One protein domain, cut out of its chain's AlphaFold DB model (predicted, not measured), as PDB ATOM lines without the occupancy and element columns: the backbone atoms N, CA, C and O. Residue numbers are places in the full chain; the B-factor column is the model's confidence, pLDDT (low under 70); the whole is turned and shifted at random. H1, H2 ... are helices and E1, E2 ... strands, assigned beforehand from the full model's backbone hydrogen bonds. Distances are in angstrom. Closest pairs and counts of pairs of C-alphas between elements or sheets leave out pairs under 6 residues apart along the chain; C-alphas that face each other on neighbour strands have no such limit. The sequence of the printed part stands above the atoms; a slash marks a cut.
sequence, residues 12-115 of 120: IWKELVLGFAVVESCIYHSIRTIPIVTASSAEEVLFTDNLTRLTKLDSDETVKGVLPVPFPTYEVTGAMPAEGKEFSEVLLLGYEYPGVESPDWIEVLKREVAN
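Overview. This is residues 12 to 115 of the 120 residues of an uncharacterized protein of Methanosarcina flavescens (UniProt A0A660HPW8). A single four-stranded sheet, curled like part of a barrel but left open, makes the body, and one short helix, H1, covers the part of one face where E3 and E4 lie. The two long strands E1 and E3 run side by side through the sheet and both bend sharply, while a long loop between E2 and E3 sticks out at residues 44 to 50. The printed part has 104 residues with four named strands and one named helix, in the order E1, E2, E3, E4, H1. The sheet runs E2, E1, E3, E4, antiparallel throughout, and the class is mostly strand. The whole is only just compact, close to loose, with a radius of gyration of the C-alphas of 15.3 A and spans of 41 by 37 by 27 A.

Along the chain. E3, residues 61 to 79, is the longest strand by residues and measures 29.2 A; it bends by 120 degrees at residue 65. E1, residues 12 to 25, begins at C-alpha 12 at (220.001, 148.449, 146.170), measures 31.3 A and bends by 80 degrees at residue 18. E2, residues 30 to 37, measures 22.5 A. E4, residues 90 to 96, measures 17.3 A. H1, residues 105 to 114, measures 13.9 A and ends at C-alpha 114 at (226.890, 158.520, 157.029).

Arrangement. The sheet is strongly twisted, with edge strands E2 and E4. E1 and E3 are antiparallel at 161 degrees, with N 13 and O 77 2.9 A apart and N 22 and O 65 2.8 A apart, within hydrogen-bond range. E1 and E2 form a hairpin at 147 degrees, with N 21 and O 34 at 2.8 A. E3 and E4 form a hairpin too, with N 76 and O 94 at 2.9 A. E2 and E4 are apart. H1 is on the sheet at a height of 8.9 A. It lies over E4 and only just over E3, with 3 of its C-alphas falling on E3, and runs slantwise to the strands, at 39 degrees to E4 on the local plane. Its closest C-alphas to E3 are those of Leu 109 and Gly 78, 6.3 A apart; to E4, those of Leu 109 and Leu 93, 6.6 A. In H1 every O i to N i+4 pair is within hydrogen-bond range.

Size, cuts and confidence. The C-alphas of Lys 64 and Gly 84, the two farthest apart, are 43.0 A from each other. The printed part has no cut. The link from E2 to E3, 23 residues, is long; the link from E1 to E2 is tight. The mean pLDDT of the printed part is 76.6, and residues 38 to 57 and 82 to 88 are under 70.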
ATOM      1  N   ILE A  12     219.315 147.978 147.377       88.00
ATOM      2  CA  ILE A  12     220.001 148.449 146.170       88.00
ATOM      3  C   ILE A  12     219.130 148.110 144.964       88.00
ATOM      4  O   ILE A  12     218.711 146.960 144.813       88.00
ATOM      5  N   TRP A  13     218.914 149.085 144.087       87.19
ATOM      6  CA  TRP A  13     218.257 148.897 142.798       87.19
ATOM      7  C   TRP A  13     219.234 149.179 141.666       87.19
ATOM      8  O   TRP A  13     220.126 150.020 141.783       87.19
ATOM      9  N   LYS A  14     219.052 148.451 140.565       88.56
ATOM     10  CA  LYS A  14     219.794 148.646 139.324       88.56
ATOM     11  C   LYS A  14     218.810 148.814 138.187       88.56
ATOM     12  O   LYS A  14     218.003 147.921 137.937       88.56
ATOM     13  N   GLU A  15     218.903 149.934 137.494       85.81
ATOM     14  CA  GLU A  15     218.010 150.265 136.390       85.81
ATOM     15  C   GLU A  15     218.813 150.378 135.104       85.81
ATOM     16  O   GLU A  15     219.847 151.040 135.060       85.81
ATOM     17  N   LEU A  16     218.377 149.681 134.055       87.31
ATOM     18  CA  LEU A  16     219.085 149.683 132.780       87.31
ATOM     19  C   LEU A  16     218.990 151.077 132.149       87.31
ATOM     20  O   LEU A  16     217.894 151.580 131.900       87.31
ATOM     21  N   VAL A  17     220.144 151.667 131.850       88.44
ATOM     22  CA  VAL A  17     220.269 152.961 131.176       88.44
ATOM     23  C   VAL A  17     220.354 152.728 129.671       88.44
ATOM     24  O   VAL A  17     221.228 152.015 129.177       88.44
ATOM     25  N   LEU A  18     219.447 153.358 128.932       84.75
ATOM     26  CA  LEU A  18     219.373 153.325 127.471       84.75
ATOM     27  C   LEU A  18     220.185 154.447 126.808       84.75
ATOM     28  O   LEU A  18     220.542 154.352 125.635       84.75
ATOM     29  N   GLY A  19     220.467 155.521 127.544       85.81
ATOM     30  CA  GLY A  19     221.179 156.698 127.058       85.81
ATOM     31  C   GLY A  19     221.067 157.868 128.030       85.81
ATOM     32  O   GLY A  19     220.443 157.748 129.081       85.81
ATOM     33  N   PHE A  20     221.630 159.013 127.658       86.44
ATOM     34  CA  PHE A  20     221.484 160.264 128.400       86.44
ATOM     35  C   PHE A  20     220.887 161.351 127.511       86.44
ATOM     36  O   PHE A  20     221.453 161.679 126.470       86.44
ATOM     37  N   ALA A  21     219.777 161.955 127.923       86.12
ATOM     38  CA  ALA A  21     219.275 163.168 127.293       86.12
ATOM     39  C   ALA A  21     220.184 164.348 127.661       86.12
ATOM     40  O   ALA A  21     220.441 164.587 128.840       86.12
ATOM     41  N   VAL A  22     220.664 165.090 126.663       87.25
ATOM     42  CA  VAL A  22     221.416 166.333 126.861       87.25
ATOM     43  C   VAL A  22     220.424 167.477 126.922       87.25
ATOM     44  O   VAL A  22     219.680 167.709 125.967       87.25
ATOM     45  N   VAL A  23     220.427 168.193 128.037       86.50
ATOM     46  CA  VAL A  23     219.502 169.281 128.324       86.50
ATOM     47  C   VAL A  23     220.296 170.563 128.497       86.50
ATOM     48  O   VAL A  23     221.253 170.605 129.266       86.50
ATOM     49  N   GLU A  24     219.902 171.603 127.771       85.69
ATOM     50  CA  GLU A  24     220.411 172.958 127.963       85.69
ATOM     51  C   GLU A  24     219.383 173.769 128.748       85.69
ATOM     52  O   GLU A  24     218.212 173.806 128.367       85.69
ATOM     53  N   SER A  25     219.828 174.439 129.808       83.69
ATOM     54  CA  SER A  25     219.052 175.469 130.492       83.69
ATOM     55  C   SER A  25     219.510 176.846 130.032       83.69
ATOM     56  O   SER A  25     220.663 177.234 130.250       83.69
ATOM     57  N   CYS A  26     218.599 177.618 129.437       77.94
ATOM     58  CA  CYS A  26     218.906 178.980 129.003       77.94
ATOM     59  C   CYS A  26     219.083 179.946 130.186       77.94
ATOM     60  O   CYS A  26     219.862 180.888 130.091       77.94
ATOM     61  N   ILE A  27     218.403 179.707 131.314       79.50
ATOM     62  CA  ILE A  27     218.504 180.561 132.510       79.50
ATOM     63  C   ILE A  27     219.879 180.401 133.158       79.50
ATOM     64  O   ILE A  27     220.589 181.380 133.392       79.50
ATOM     65  N   TYR A  28     220.278 179.156 133.412       78.06
ATOM     66  CA  TYR A  28     221.532 178.859 134.101       78.06
ATOM     67  C   TYR A  28     222.740 178.810 133.162       78.06
ATOM     68  O   TYR A  28     223.856 178.610 133.638       78.06
ATOM     69  N   HIS A  29     222.528 178.997 131.851       81.38
ATOM     70  CA  HIS A  29     223.551 178.869 130.808       81.38
ATOM     71  C   HIS A  29     224.368 177.583 130.981       81.38
ATOM     72  O   HIS A  29     225.599 177.585 130.944       81.38
ATOM     73  N   SER A  30     223.665 176.482 131.239       82.38
ATOM     74  CA  SER A  30     224.266 175.211 131.620       82.38
ATOM     75  C   SER A  30     223.767 174.084 130.732       82.38
ATOM     76  O   SER A  30     222.651 174.113 130.213       82.38
ATOM     77  N   ILE A  31     224.620 173.077 130.565       85.62
ATOM     78  CA  ILE A  31     224.278 171.824 129.903       85.62
ATOM     79  C   ILE A  31     224.408 170.719 130.944       85.62
ATOM     80  O   ILE A  31     225.449 170.597 131.593       85.62
ATOM     81  N   ARG A  32     223.358 169.914 131.097       83.69
ATOM     82  CA  ARG A  32     223.345 168.731 131.963       83.69
ATOM     83  C   ARG A  32     222.842 167.511 131.206       83.69
ATOM     84  O   ARG A  32     222.221 167.623 130.152       83.69
ATOM     85  N   THR A  33     223.103 166.339 131.763       82.50
ATOM     86  CA  THR A  33     222.623 165.061 131.236       82.50
ATOM     87  C   THR A  33     221.613 164.436 132.183       82.50
ATOM     88  O   THR A  33     221.826 164.447 133.393       82.50
ATOM     89  N   ILE A  34     220.542 163.864 131.634       81.88
ATOM     90  CA  ILE A  34     219.529 163.113 132.385       81.88
ATOM     91  C   ILE A  34     219.519 161.667 131.873       81.88
ATOM     92  O   ILE A  34     219.396 161.475 130.659       81.88
ATOM     93  N   PRO A  35     219.668 160.651 132.741       81.25
ATOM     94  CA  PRO A  35     219.629 159.248 132.336       81.25
ATOM     95  C   PRO A  35     218.240 158.863 131.812       81.25
ATOM     96  O   PRO A  35     217.210 159.273 132.347       81.25
ATOM     97  N   ILE A  36     218.213 158.056 130.755       82.38
ATOM     98  CA  ILE A  36     217.008 157.436 130.202       82.38
ATOM     99  C   ILE A  36     217.006 155.983 130.678       82.38
ATOM    100  O   ILE A  36     217.817 155.193 130.196       82.38
ATOM    101  N   VAL A  37     216.125 155.626 131.613       76.38
ATOM    102  CA  VAL A  37     216.057 154.288 132.233       76.38
ATOM    103  C   VAL A  37     214.803 153.510 131.817       76.38
ATOM    104  O   VAL A  37     213.789 154.106 131.455       76.38
ATOM    105  N   THR A  38     214.846 152.173 131.851       65.44
ATOM    106  CA  THR A  38     213.772 151.277 131.357       65.44
ATOM    107  C   THR A  38     212.528 151.145 132.258       65.44
ATOM    108  O   THR A  38     211.925 150.080 132.287       65.44
ATOM    109  N   ALA A  39     212.097 152.222 132.920       58.06
ATOM    110  CA  ALA A  39     211.081 152.266 133.985       58.06
ATOM    111  C   ALA A  39     211.578 151.753 135.352       58.06
ATOM    112  O   ALA A  39     212.247 150.723 135.455       58.06
ATOM    113  N   SER A  40     211.268 152.536 136.392       50.72
ATOM    114  CA  SER A  40     211.834 152.408 137.733       50.72
ATOM    115  C   SER A  40     211.079 151.394 138.585       50.72
ATOM    116  O   SER A  40     209.899 151.575 138.872       50.72
ATOM    117  N   SER A  41     211.767 150.346 139.042       46.94
ATOM    118  CA  SER A  41     211.206 149.393 140.017       46.94
ATOM    119  C   SER A  41     211.293 149.900 141.464       46.94
ATOM    120  O   SER A  41     210.663 149.330 142.353       46.94
ATOM    121  N   ALA A  42     212.042 150.981 141.711       48.84
ATOM    122  CA  ALA A  42     212.122 151.632 143.017       48.84
ATOM    123  C   ALA A  42     210.942 152.592 143.280       48.84
ATOM    124  O   ALA A  42     210.684 152.932 144.434       48.84
ATOM    125  N   GLU A  43     210.202 153.002 142.241       46.69
ATOM    126  CA  GLU A  43     209.152 154.030 142.327       46.69
ATOM    127  C   GLU A  43     207.742 153.563 141.906       46.69
ATOM    128  O   GLU A  43     206.813 154.374 141.939       46.69
ATOM    129  N   GLU A  44     207.497 152.274 141.614       41.91
ATOM    130  CA  GLU A  44     206.139 151.817 141.230       41.91
ATOM    131  C   GLU A  44     205.061 151.972 142.331       41.91
ATOM    132  O   GLU A  44     203.871 151.818 142.055       41.91
ATOM    133  N   VAL A  45     205.426 152.340 143.566       38.66
ATOM    134  CA  VAL A  45     204.474 152.595 144.672       38.66
ATOM    135  C   VAL A  45     204.090 154.084 144.811       38.66
ATOM    136  O   VAL A  45     203.162 154.410 145.546       38.66
ATOM    137  N   LEU A  46     204.732 155.015 144.091       37.06
ATOM    138  CA  LEU A  46     204.586 156.471 144.314       37.06
ATOM    139  C   LEU A  46     204.129 157.259 143.071       37.06
ATOM    140  O   LEU A  46     204.459 158.433 142.897       37.06
ATOM    141  N   PHE A  47     203.323 156.636 142.212       34.97
ATOM    142  CA  PHE A  47     202.914 157.166 140.902       34.97
ATOM    143  C   PHE A  47     201.942 158.366 140.877       34.97
ATOM    144  O   PHE A  47     201.296 158.570 139.849       34.97
ATOM    145  N   THR A  48     201.809 159.198 141.920       35.19
ATOM    146  CA  THR A  48     200.848 160.327 141.846       35.19
ATOM    147  C   THR A  48     201.335 161.734 142.156       35.19
ATOM    148  O   THR A  48     200.701 162.639 141.631       35.19
ATOM    149  N   ASP A  49     202.441 161.991 142.868       31.56
ATOM    150  CA  ASP A  49     202.699 163.392 143.292       31.56
ATOM    151  C   ASP A  49     204.140 163.919 143.175       31.56
ATOM    152  O   ASP A  49     204.358 165.116 143.359       31.56
ATOM    153  N   ASN A  50     205.132 163.104 142.805       35.47
ATOM    154  CA  ASN A  50     206.522 163.571 142.678       35.47
ATOM    155  C   ASN A  50     207.255 162.987 141.459       35.47
ATOM    156  O   ASN A  50     208.292 162.343 141.567       35.47
ATOM    157  N   LEU A  51     206.754 163.312 140.265       38.28
ATOM    158  CA  LEU A  51     207.502 163.273 138.997       38.28
ATOM    159  C   LEU A  51     208.645 164.317 138.997       38.28
ATOM    160  O   LEU A  51     208.697 165.194 138.143       38.28
ATOM    161  N   THR A  52     209.529 164.311 139.995       40.81
ATOM    162  CA  THR A  52     210.710 165.193 140.049       40.81
ATOM    163  C   THR A  52     212.004 164.454 139.726       40.81
ATOM    164  O   THR A  52     212.973 165.102 139.338       40.81
ATOM    165  N   ARG A  53     212.024 163.114 139.793       44.94
ATOM    166  CA  ARG A  53     213.188 162.299 139.403       44.94
ATOM    167  C   ARG A  53     213.170 161.816 137.963       44.94
ATOM    168  O   ARG A  53     214.203 161.848 137.298       44.94
ATOM    169  N   LEU A  54     212.004 161.455 137.443       47.94
ATOM    170  CA  LEU A  54     211.859 161.099 136.039       47.94
ATOM    171  C   LEU A  54     211.571 162.365 135.228       47.94
ATOM    172  O   LEU A  54     210.448 162.854 135.179       47.94
ATOM    173  N   THR A  55     212.624 162.883 134.588       54.44
ATOM    174  CA  THR A  55     212.540 163.754 133.398       54.44
ATOM    175  C   THR A  55     211.637 164.990 133.507       54.44
ATOM    176  O   THR A  55     211.068 165.432 132.509       54.44
ATOM    177  N   LYS A  56     211.541 165.630 134.680       58.81
ATOM    178  CA  LYS A  56     210.967 166.978 134.723       58.81
ATOM    179  C   LYS A  56     211.989 167.959 134.165       58.81
ATOM    180  O   LYS A  56     212.934 168.350 134.845       58.81
ATOM    181  N   LEU A  57     211.814 168.273 132.888       66.25
ATOM    182  CA  LEU A  57     212.424 169.443 132.285       66.25
ATOM    183  C   LEU A  57     211.769 170.665 132.920       66.25
ATOM    184  O   LEU A  57     210.537 170.739 133.003       66.25
ATOM    185  N   ASP A  58     212.582 171.606 133.375       73.00
ATOM    186  CA  ASP A  58     212.059 172.918 133.733       73.00
ATOM    187  C   ASP A  58     211.524 173.626 132.475       73.00
ATOM    188  O   ASP A  58     211.890 173.294 131.347       73.00
ATOM    189  N   SER A  59     210.640 174.613 132.650       77.56
ATOM    190  CA  SER A  59     210.008 175.347 131.535       77.56
ATOM    191  C   SER A  59     211.003 175.952 130.543       77.56
ATOM    192  O   SER A  59     210.670 176.147 129.378       77.56
ATOM    193  N   ASP A  60     212.214 176.236 131.015       80.81
ATOM    194  CA  ASP A  60     213.285 176.910 130.283       80.81
ATOM    195  C   ASP A  60     214.428 175.956 129.898       80.81
ATOM    196  O   ASP A  60     215.521 176.386 129.515       80.81
ATOM    197  N   GLU A  61     214.186 174.649 130.019       82.81
ATOM    198  CA  GLU A  61     215.094 173.596 129.596       82.81
ATOM    199  C   GLU A  61     214.693 173.026 128.236       82.81
ATOM    200  O   GLU A  61     213.532 172.736 127.955       82.81
ATOM    201  N   THR A  62     215.683 172.836 127.364       85.12
ATOM    202  CA  THR A  62     215.483 172.267 126.028       85.12
ATOM    203  C   THR A  62     216.367 171.044 125.834       85.12
ATOM    204  O   THR A  62     217.580 171.100 126.045       85.12
ATOM    205  N   VAL A  63     215.778 169.946 125.356       85.31
ATOM    206  CA  VAL A  63     216.533 168.758 124.944       85.31
ATOM    207  C   VAL A  63     217.284 169.061 123.650       85.31
ATOM    208  O   VAL A  63     216.685 169.413 122.636       85.31
ATOM    209  N   LYS A  64     218.606 168.909 123.679       90.38
ATOM    210  CA  LYS A  64     219.491 169.118 122.523       90.38
ATOM    211  C   LYS A  64     219.835 167.834 121.787       90.38
ATOM    212  O   LYS A  64     220.201 167.883 120.618       90.38
ATOM    213  N   GLY A  65     219.714 166.692 122.452       85.75
ATOM    214  CA  GLY A  65     219.986 165.397 121.847       85.75
ATOM    215  C   GLY A  65     220.059 164.279 122.872       85.75
ATOM    216  O   GLY A  65     219.731 164.468 124.043       85.75
ATOM    217  N   VAL A  66     220.507 163.113 122.411       86.44
ATOM    218  CA  VAL A  66     220.703 161.920 123.235       86.44
ATOM    219  C   VAL A  66     222.122 161.406 123.028       86.44
ATOM    220  O   VAL A  66     222.565 161.233 121.892       86.44
ATOM    221  N   LEU A  67     222.828 161.159 124.127       87.44
ATOM    222  CA  LEU A  67     224.111 160.473 124.142       87.44
ATOM    223  C   LEU A  67     223.874 158.972 124.347       87.44
ATOM    224  O   LEU A  67     223.209 158.593 125.316       87.44
ATOM    225  N   PRO A  68     224.401 158.111 123.464       89.31
ATOM    226  CA  PRO A  68     224.335 156.673 123.666       89.31
ATOM    227  C   PRO A  68     225.245 156.250 124.826       89.31
ATOM    228  O   PRO A  68     226.255 156.898 125.106       89.31
ATOM    229  N   VAL A  69     224.915 155.124 125.457       87.94
ATOM    230  CA  VAL A  69     225.749 154.492 126.487       87.94
ATOM    231  C   VAL A  69     226.197 153.099 126.052       87.94
ATOM    232  O   VAL A  69     225.483 152.438 125.291       87.94
ATOM    233  N   PRO A  70     227.361 152.619 126.521       91.81
ATOM    234  CA  PRO A  70     227.768 151.236 126.312       91.81
ATOM    235  C   PRO A  70     226.745 150.273 126.918       91.81
ATOM    236  O   PRO A  70     226.351 150.418 128.071       91.81
ATOM    237  N   PHE A  71     226.319 149.267 126.163       89.12
ATOM    238  CA  PHE A  71     225.365 148.285 126.668       89.12
ATOM    239  C   PHE A  71     226.082 147.064 127.280       89.12
ATOM    240  O   PHE A  71     226.996 146.538 126.638       89.12
ATOM    241  N   PRO A  72     225.644 146.546 128.446       91.56
ATOM    242  CA  PRO A  72     224.648 147.123 129.358       91.56
ATOM    243  C   PRO A  72     225.269 148.148 130.326       91.56
ATOM    244  O   PRO A  72     226.310 147.870 130.916       91.56
ATOM    245  N   THR A  73     224.607 149.293 130.525       92.62
ATOM    246  CA  THR A  73     224.922 150.260 131.596       92.62
ATOM    247  C   THR A  73     223.767 150.291 132.588       92.62
ATOM    248  O   THR A  73     222.617 150.343 132.159       92.62
ATOM    249  N   TYR A  74     224.049 150.300 133.890       91.38
ATOM    250  CA  TYR A  74     223.021 150.398 134.930       91.38
ATOM    251  C   TYR A  74     223.210 151.642 135.787       91.38
ATOM    252  O   TYR A  74     224.330 151.954 136.178       91.38
ATOM    253  N   GLU A  75     222.122 152.330 136.109       89.38
ATOM    254  CA  GLU A  75     222.070 153.293 137.202       89.38
ATOM    255  C   GLU A  75     221.849 152.528 138.502       89.38
ATOM    256  O   GLU A  75     220.951 151.688 138.582       89.38
ATOM    257  N   VAL A  76     222.681 152.793 139.508       90.50
ATOM    258  CA  VAL A  76     222.594 152.135 140.808       90.50
ATOM    259  C   VAL A  76     222.110 153.129 141.845       90.50
ATOM    260  O   VAL A  76     222.771 154.130 142.132       90.50
ATOM    261  N   THR A  77     220.963 152.828 142.441       88.31
ATOM    262  CA  THR A  77     220.383 153.599 143.538       88.31
ATOM    263  C   THR A  77     220.276 152.739 144.787       88.31
ATOM    264  O   THR A  77     220.302 151.508 144.727       88.31
ATOM    265  N   GLY A  78     220.177 153.373 145.951       86.75
ATOM    266  CA  GLY A  78     220.021 152.644 147.199       86.75
ATOM    267  C   GLY A  78     219.307 153.430 148.280       86.75
ATOM    268  O   GLY A  78     219.241 154.654 148.239       86.75
ATOM    269  N   ALA A  79     218.770 152.714 149.257       85.12
ATOM    270  CA  ALA A  79     218.032 153.280 150.375       85.12
ATOM    271  C   ALA A  79     218.361 152.539 151.671       85.12
ATOM    272  O   ALA A  79     218.460 151.308 151.698       85.12
ATOM    273  N   MET A  80     218.498 153.298 152.760       82.62
ATOM    274  CA  MET A  80     218.627 152.754 154.113       82.62
ATOM    275  C   MET A  80     217.299 152.895 154.853       82.62
ATOM    276  O   MET A  80     216.928 154.038 155.119       82.62
ATOM    277  N   PRO A  81     216.585 151.812 155.211       71.69
ATOM    278  CA  PRO A  81     215.366 151.888 156.026       71.69
ATOM    279  C   PRO A  81     215.594 152.737 157.286       71.69
ATOM    280  O   PRO A  81     216.576 152.543 158.003       71.69
ATOM    281  N   ALA A  82     214.716 153.713 157.528       66.62
ATOM    282  CA  ALA A  82     214.758 154.568 158.712       66.62
ATOM    283  C   ALA A  82     213.614 154.182 159.657       66.62
ATOM    284  O   ALA A  82     212.474 154.037 159.217       66.62
ATOM    285  N   GLU A  83     213.903 154.035 160.955       60.88
ATOM    286  CA  GLU A  83     212.888 153.653 161.944       60.88
ATOM    287  C   GLU A  83     211.679 154.602 161.891       60.88
ATOM    288  O   GLU A  83     211.812 155.824 161.980       60.88
ATOM    289  N   GLY A  84     210.485 154.027 161.725       57.12
ATOM    290  CA  GLY A  84     209.223 154.769 161.693       57.12
ATOM    291  C   GLY A  84     208.914 155.504 160.383       57.12
ATOM    292  O   GLY A  84     207.925 156.236 160.342       57.12
ATOM    293  N   LYS A  85     209.706 155.324 159.316       54.78
ATOM    294  CA  LYS A  85     209.387 155.826 157.971       54.78
ATOM    295  C   LYS A  85     209.219 154.662 156.998       54.78
ATOM    296  O   LYS A  85     210.132 153.862 156.838       54.78
ATOM    297  N   GLU A  86     208.079 154.608 156.307       51.00
ATOM    298  CA  GLU A  86     207.854 153.649 155.210       51.00
ATOM    299  C   GLU A  86     208.800 153.885 154.022       51.00
ATOM    300  O   GLU A  86     209.074 152.959 153.263       51.00
ATOM    301  N   PHE A  87     209.336 155.103 153.881       53.03
ATOM    302  CA  PHE A  87     210.163 155.494 152.745       53.03
ATOM    303  C   PHE A  87     211.409 156.239 153.216       53.03
ATOM    304  O   PHE A  87     211.344 157.340 153.775       53.03
ATOM    305  N   SER A  88     212.560 155.623 152.993       61.41
ATOM    306  CA  SER A  88     213.857 156.270 153.125       61.41
ATOM    307  C   SER A  88     214.149 157.149 151.920       61.41
ATOM    308  O   SER A  88     213.632 156.926 150.830       61.41
ATOM    309  N   GLU A  89     215.037 158.121 152.102       72.81
ATOM    310  CA  GLU A  89     215.623 158.849 150.983       72.81
ATOM    311  C   GLU A  89     216.399 157.862 150.095       72.81
ATOM    312  O   GLU A  89     217.353 157.223 150.541       72.81
ATOM    313  N   VAL A  90     215.949 157.696 148.848       78.75
ATOM    314  CA  VAL A  90     216.666 156.915 147.835       78.75
ATOM    315  C   VAL A  90     217.812 157.777 147.320       78.75
ATOM    316  O   VAL A  90     217.577 158.895 146.867       78.75
ATOM    317  N   LEU A  91     219.036 157.273 147.340       82.62
ATOM    318  CA  LEU A  91     220.244 157.966 146.900       82.62
ATOM    319  C   LEU A  91     220.743 157.383 145.577       82.62
ATOM    320  O   LEU A  91     220.716 156.168 145.385       82.62
ATOM    321  N   LEU A  92     221.230 158.246 144.685       84.94
ATOM    322  CA  LEU A  92     222.007 157.819 143.523       84.94
ATOM    323  C   LEU A  92     223.419 157.467 143.992       84.94
ATOM    324  O   LEU A  92     224.110 158.321 144.542       84.94
ATOM    325  N   LEU A  93     223.837 156.221 143.778       89.00
ATOM    326  CA  LEU A  93     225.154 155.733 144.194       89.00
ATOM    327  C   LEU A  93     226.168 155.794 143.050       89.00
ATOM    328  O   LEU A  93     227.355 156.003 143.290       89.00
ATOM    329  N   GLY A  94     225.711 155.627 141.807       90.25
ATOM    330  CA  GLY A  94     226.554 155.744 140.622       90.25
ATOM    331  C   GLY A  94     226.024 154.955 139.431       90.25
ATOM    332  O   GLY A  94     224.835 154.654 139.349       90.25
ATOM    333  N   TYR A  95     226.934 154.616 138.516       91.31
ATOM    334  CA  TYR A  95     226.643 153.838 137.314       91.31
ATOM    335  C   TYR A  95     227.583 152.636 137.199       91.31
ATOM    336  O   TYR A  95     228.780 152.747 137.470       91.31
ATOM    337  N   GLU A  96     227.051 151.504 136.750       94.44
ATOM    338  CA  GLU A  96     227.830 150.340 136.332       94.44
ATOM    339  C   GLU A  96     227.962 150.322 134.817       94.44
ATOM    340  O   GLU A  96     226.962 150.318 134.102       94.44
ATOM    341  N   TYR A  97     229.202 150.266 134.340       93.12
ATOM    342  CA  TYR A  97     229.530 150.197 132.922       93.12
ATOM    343  C   TYR A  97     230.067 148.812 132.557       93.12
ATOM    344  O   TYR A  97     230.731 148.165 133.375       93.12
ATOM    345  N   PRO A  98     229.851 148.352 131.313       93.56
ATOM    346  CA  PRO A  98     230.350 147.057 130.887       93.56
ATOM    347  C   PRO A  98     231.882 147.060 130.866       93.56
ATOM    348  O   PRO A  98     232.511 147.969 130.324       93.56
ATOM    349  N   GLY A  99     232.485 146.025 131.450       92.69
ATOM    350  CA  GLY A  99     233.942 145.875 131.530       92.69
ATOM    351  C   GLY A  99     234.614 146.651 132.668       92.69
ATOM    352  O   GLY A  99     235.834 146.580 132.789       92.69
ATOM    353  N   VAL A 100     233.848 147.354 133.508       93.31
ATOM    354  CA  VAL A 100     234.351 148.018 134.718       93.31
ATOM    355  C   VAL A 100     233.954 147.198 135.943       93.31
ATOM    356  O   VAL A 100     232.807 146.767 136.068       93.31
ATOM    357  N   GLU A 101     234.901 146.965 136.849       93.88
ATOM    358  CA  GLU A 101     234.616 146.300 138.119       93.88
ATOM    359  C   GLU A 101     233.687 147.172 138.970       93.88
ATOM    360  O   GLU A 101     233.927 148.366 139.160       93.88
ATOM    361  N   SER A 102     232.594 146.579 139.449       91.38
ATOM    362  CA  SER A 102     231.595 147.293 140.242       91.38
ATOM    363  C   SER A 102     232.009 147.327 141.718       91.38
ATOM    364  O   SER A 102     232.434 146.294 142.240       91.38
ATOM    365  N   PRO A 103     231.891 148.476 142.406       93.56
ATOM    366  CA  PRO A 103     232.181 148.564 143.833       93.56
ATOM    367  C   PRO A 103     231.137 147.808 144.669       93.56
ATOM    368  O   PRO A 103     230.056 147.458 144.187       93.56
ATOM    369  N   ASP A 104     231.422 147.617 145.959       94.56
ATOM    370  CA  ASP A 104     230.399 147.185 146.913       94.56
ATOM    371  C   ASP A 104     229.409 148.333 147.168       94.56
ATOM    372  O   ASP A 104     229.642 149.245 147.967       94.56
ATOM    373  N   TRP A 105     228.275 148.290 146.472       93.31
ATOM    374  CA  TRP A 105     227.236 149.312 146.568       93.31
ATOM    375  C   TRP A 105     226.607 149.434 147.953       93.31
ATOM    376  O   TRP A 105     226.123 150.511 148.298       93.31
ATOM    377  N   ILE A 106     226.629 148.380 148.772       91.88
ATOM    378  CA  ILE A 106     226.126 148.451 150.146       91.88
ATOM    379  C   ILE A 106     227.085 149.284 150.999       91.88
ATOM    380  O   ILE A 106     226.637 150.100 151.809       91.88
ATOM    381  N   GLU A 107     228.395 149.108 150.830       91.75
ATOM    382  CA  GLU A 107     229.387 149.948 151.507       91.75
ATOM    383  C   GLU A 107     229.320 151.403 151.040       91.75
ATOM    384  O   GLU A 107     229.349 152.313 151.876       91.75
ATOM    385  N   VAL A 108     229.157 151.632 149.732       91.62
ATOM    386  CA  VAL A 108     228.959 152.978 149.170       91.62
ATOM    387  C   VAL A 108     227.715 153.628 149.775       91.62
ATOM    388  O   VAL A 108     227.809 154.728 150.310       91.62
ATOM    389  N   LEU A 109     226.575 152.931 149.797       89.44
ATOM    390  CA  LEU A 109     225.336 153.432 150.396       89.44
ATOM    391  C   LEU A 109     225.514 153.796 151.875       89.44
ATOM    392  O   LEU A 109     225.124 154.885 152.297       89.44
ATOM    393  N   LYS A 110     226.137 152.919 152.671       88.81
ATOM    394  CA  LYS A 110     226.423 153.197 154.089       88.81
ATOM    395  C   LYS A 110     227.280 154.452 154.252       88.81
ATOM    396  O   LYS A 110     227.040 155.240 155.166       88.81
ATOM    397  N   ARG A 111     228.272 154.639 153.379       88.38
ATOM    398  CA  ARG A 111     229.161 155.803 153.394       88.38
ATOM    399  C   ARG A 111     228.429 157.095 153.033       88.38
ATOM    400  O   ARG A 111     228.636 158.091 153.723       88.38
ATOM    401  N   GLU A 112     227.594 157.077 151.997       85.25
ATOM    402  CA  GLU A 112     226.808 158.242 151.573       85.25
ATOM    403  C   GLU A 112     225.807 158.660 152.660       85.25
ATOM    404  O   GLU A 112     225.754 159.826 153.047       85.25
ATOM    405  N   VAL A 113     225.104 157.695 153.263       83.50
ATOM    406  CA  VAL A 113     224.168 157.958 154.371       83.50
ATOM    407  C   VAL A 113     224.882 158.496 155.615       83.50
ATOM    408  O   VAL A 113     224.355 159.371 156.300       83.50
ATOM    409  N   ALA A 114     226.093 158.018 155.911       83.06
ATOM    410  CA  ALA A 114     226.890 158.520 157.029       83.06
ATOM    411  C   ALA A 114     227.463 159.931 156.788       83.06
ATOM    412  O   ALA A 114     227.913 160.577 157.735       83.06
ATOM    413  N   ASN A 115     227.474 160.416 155.544       76.62
ATOM    414  CA  ASN A 115     228.098 161.681 155.174       76.62
ATOM    415  C   ASN A 115     227.253 162.474 154.157       76.62
ATOM    416  O   ASN A 115     227.734 162.783 153.065       76.62
TER     417      ASN A 115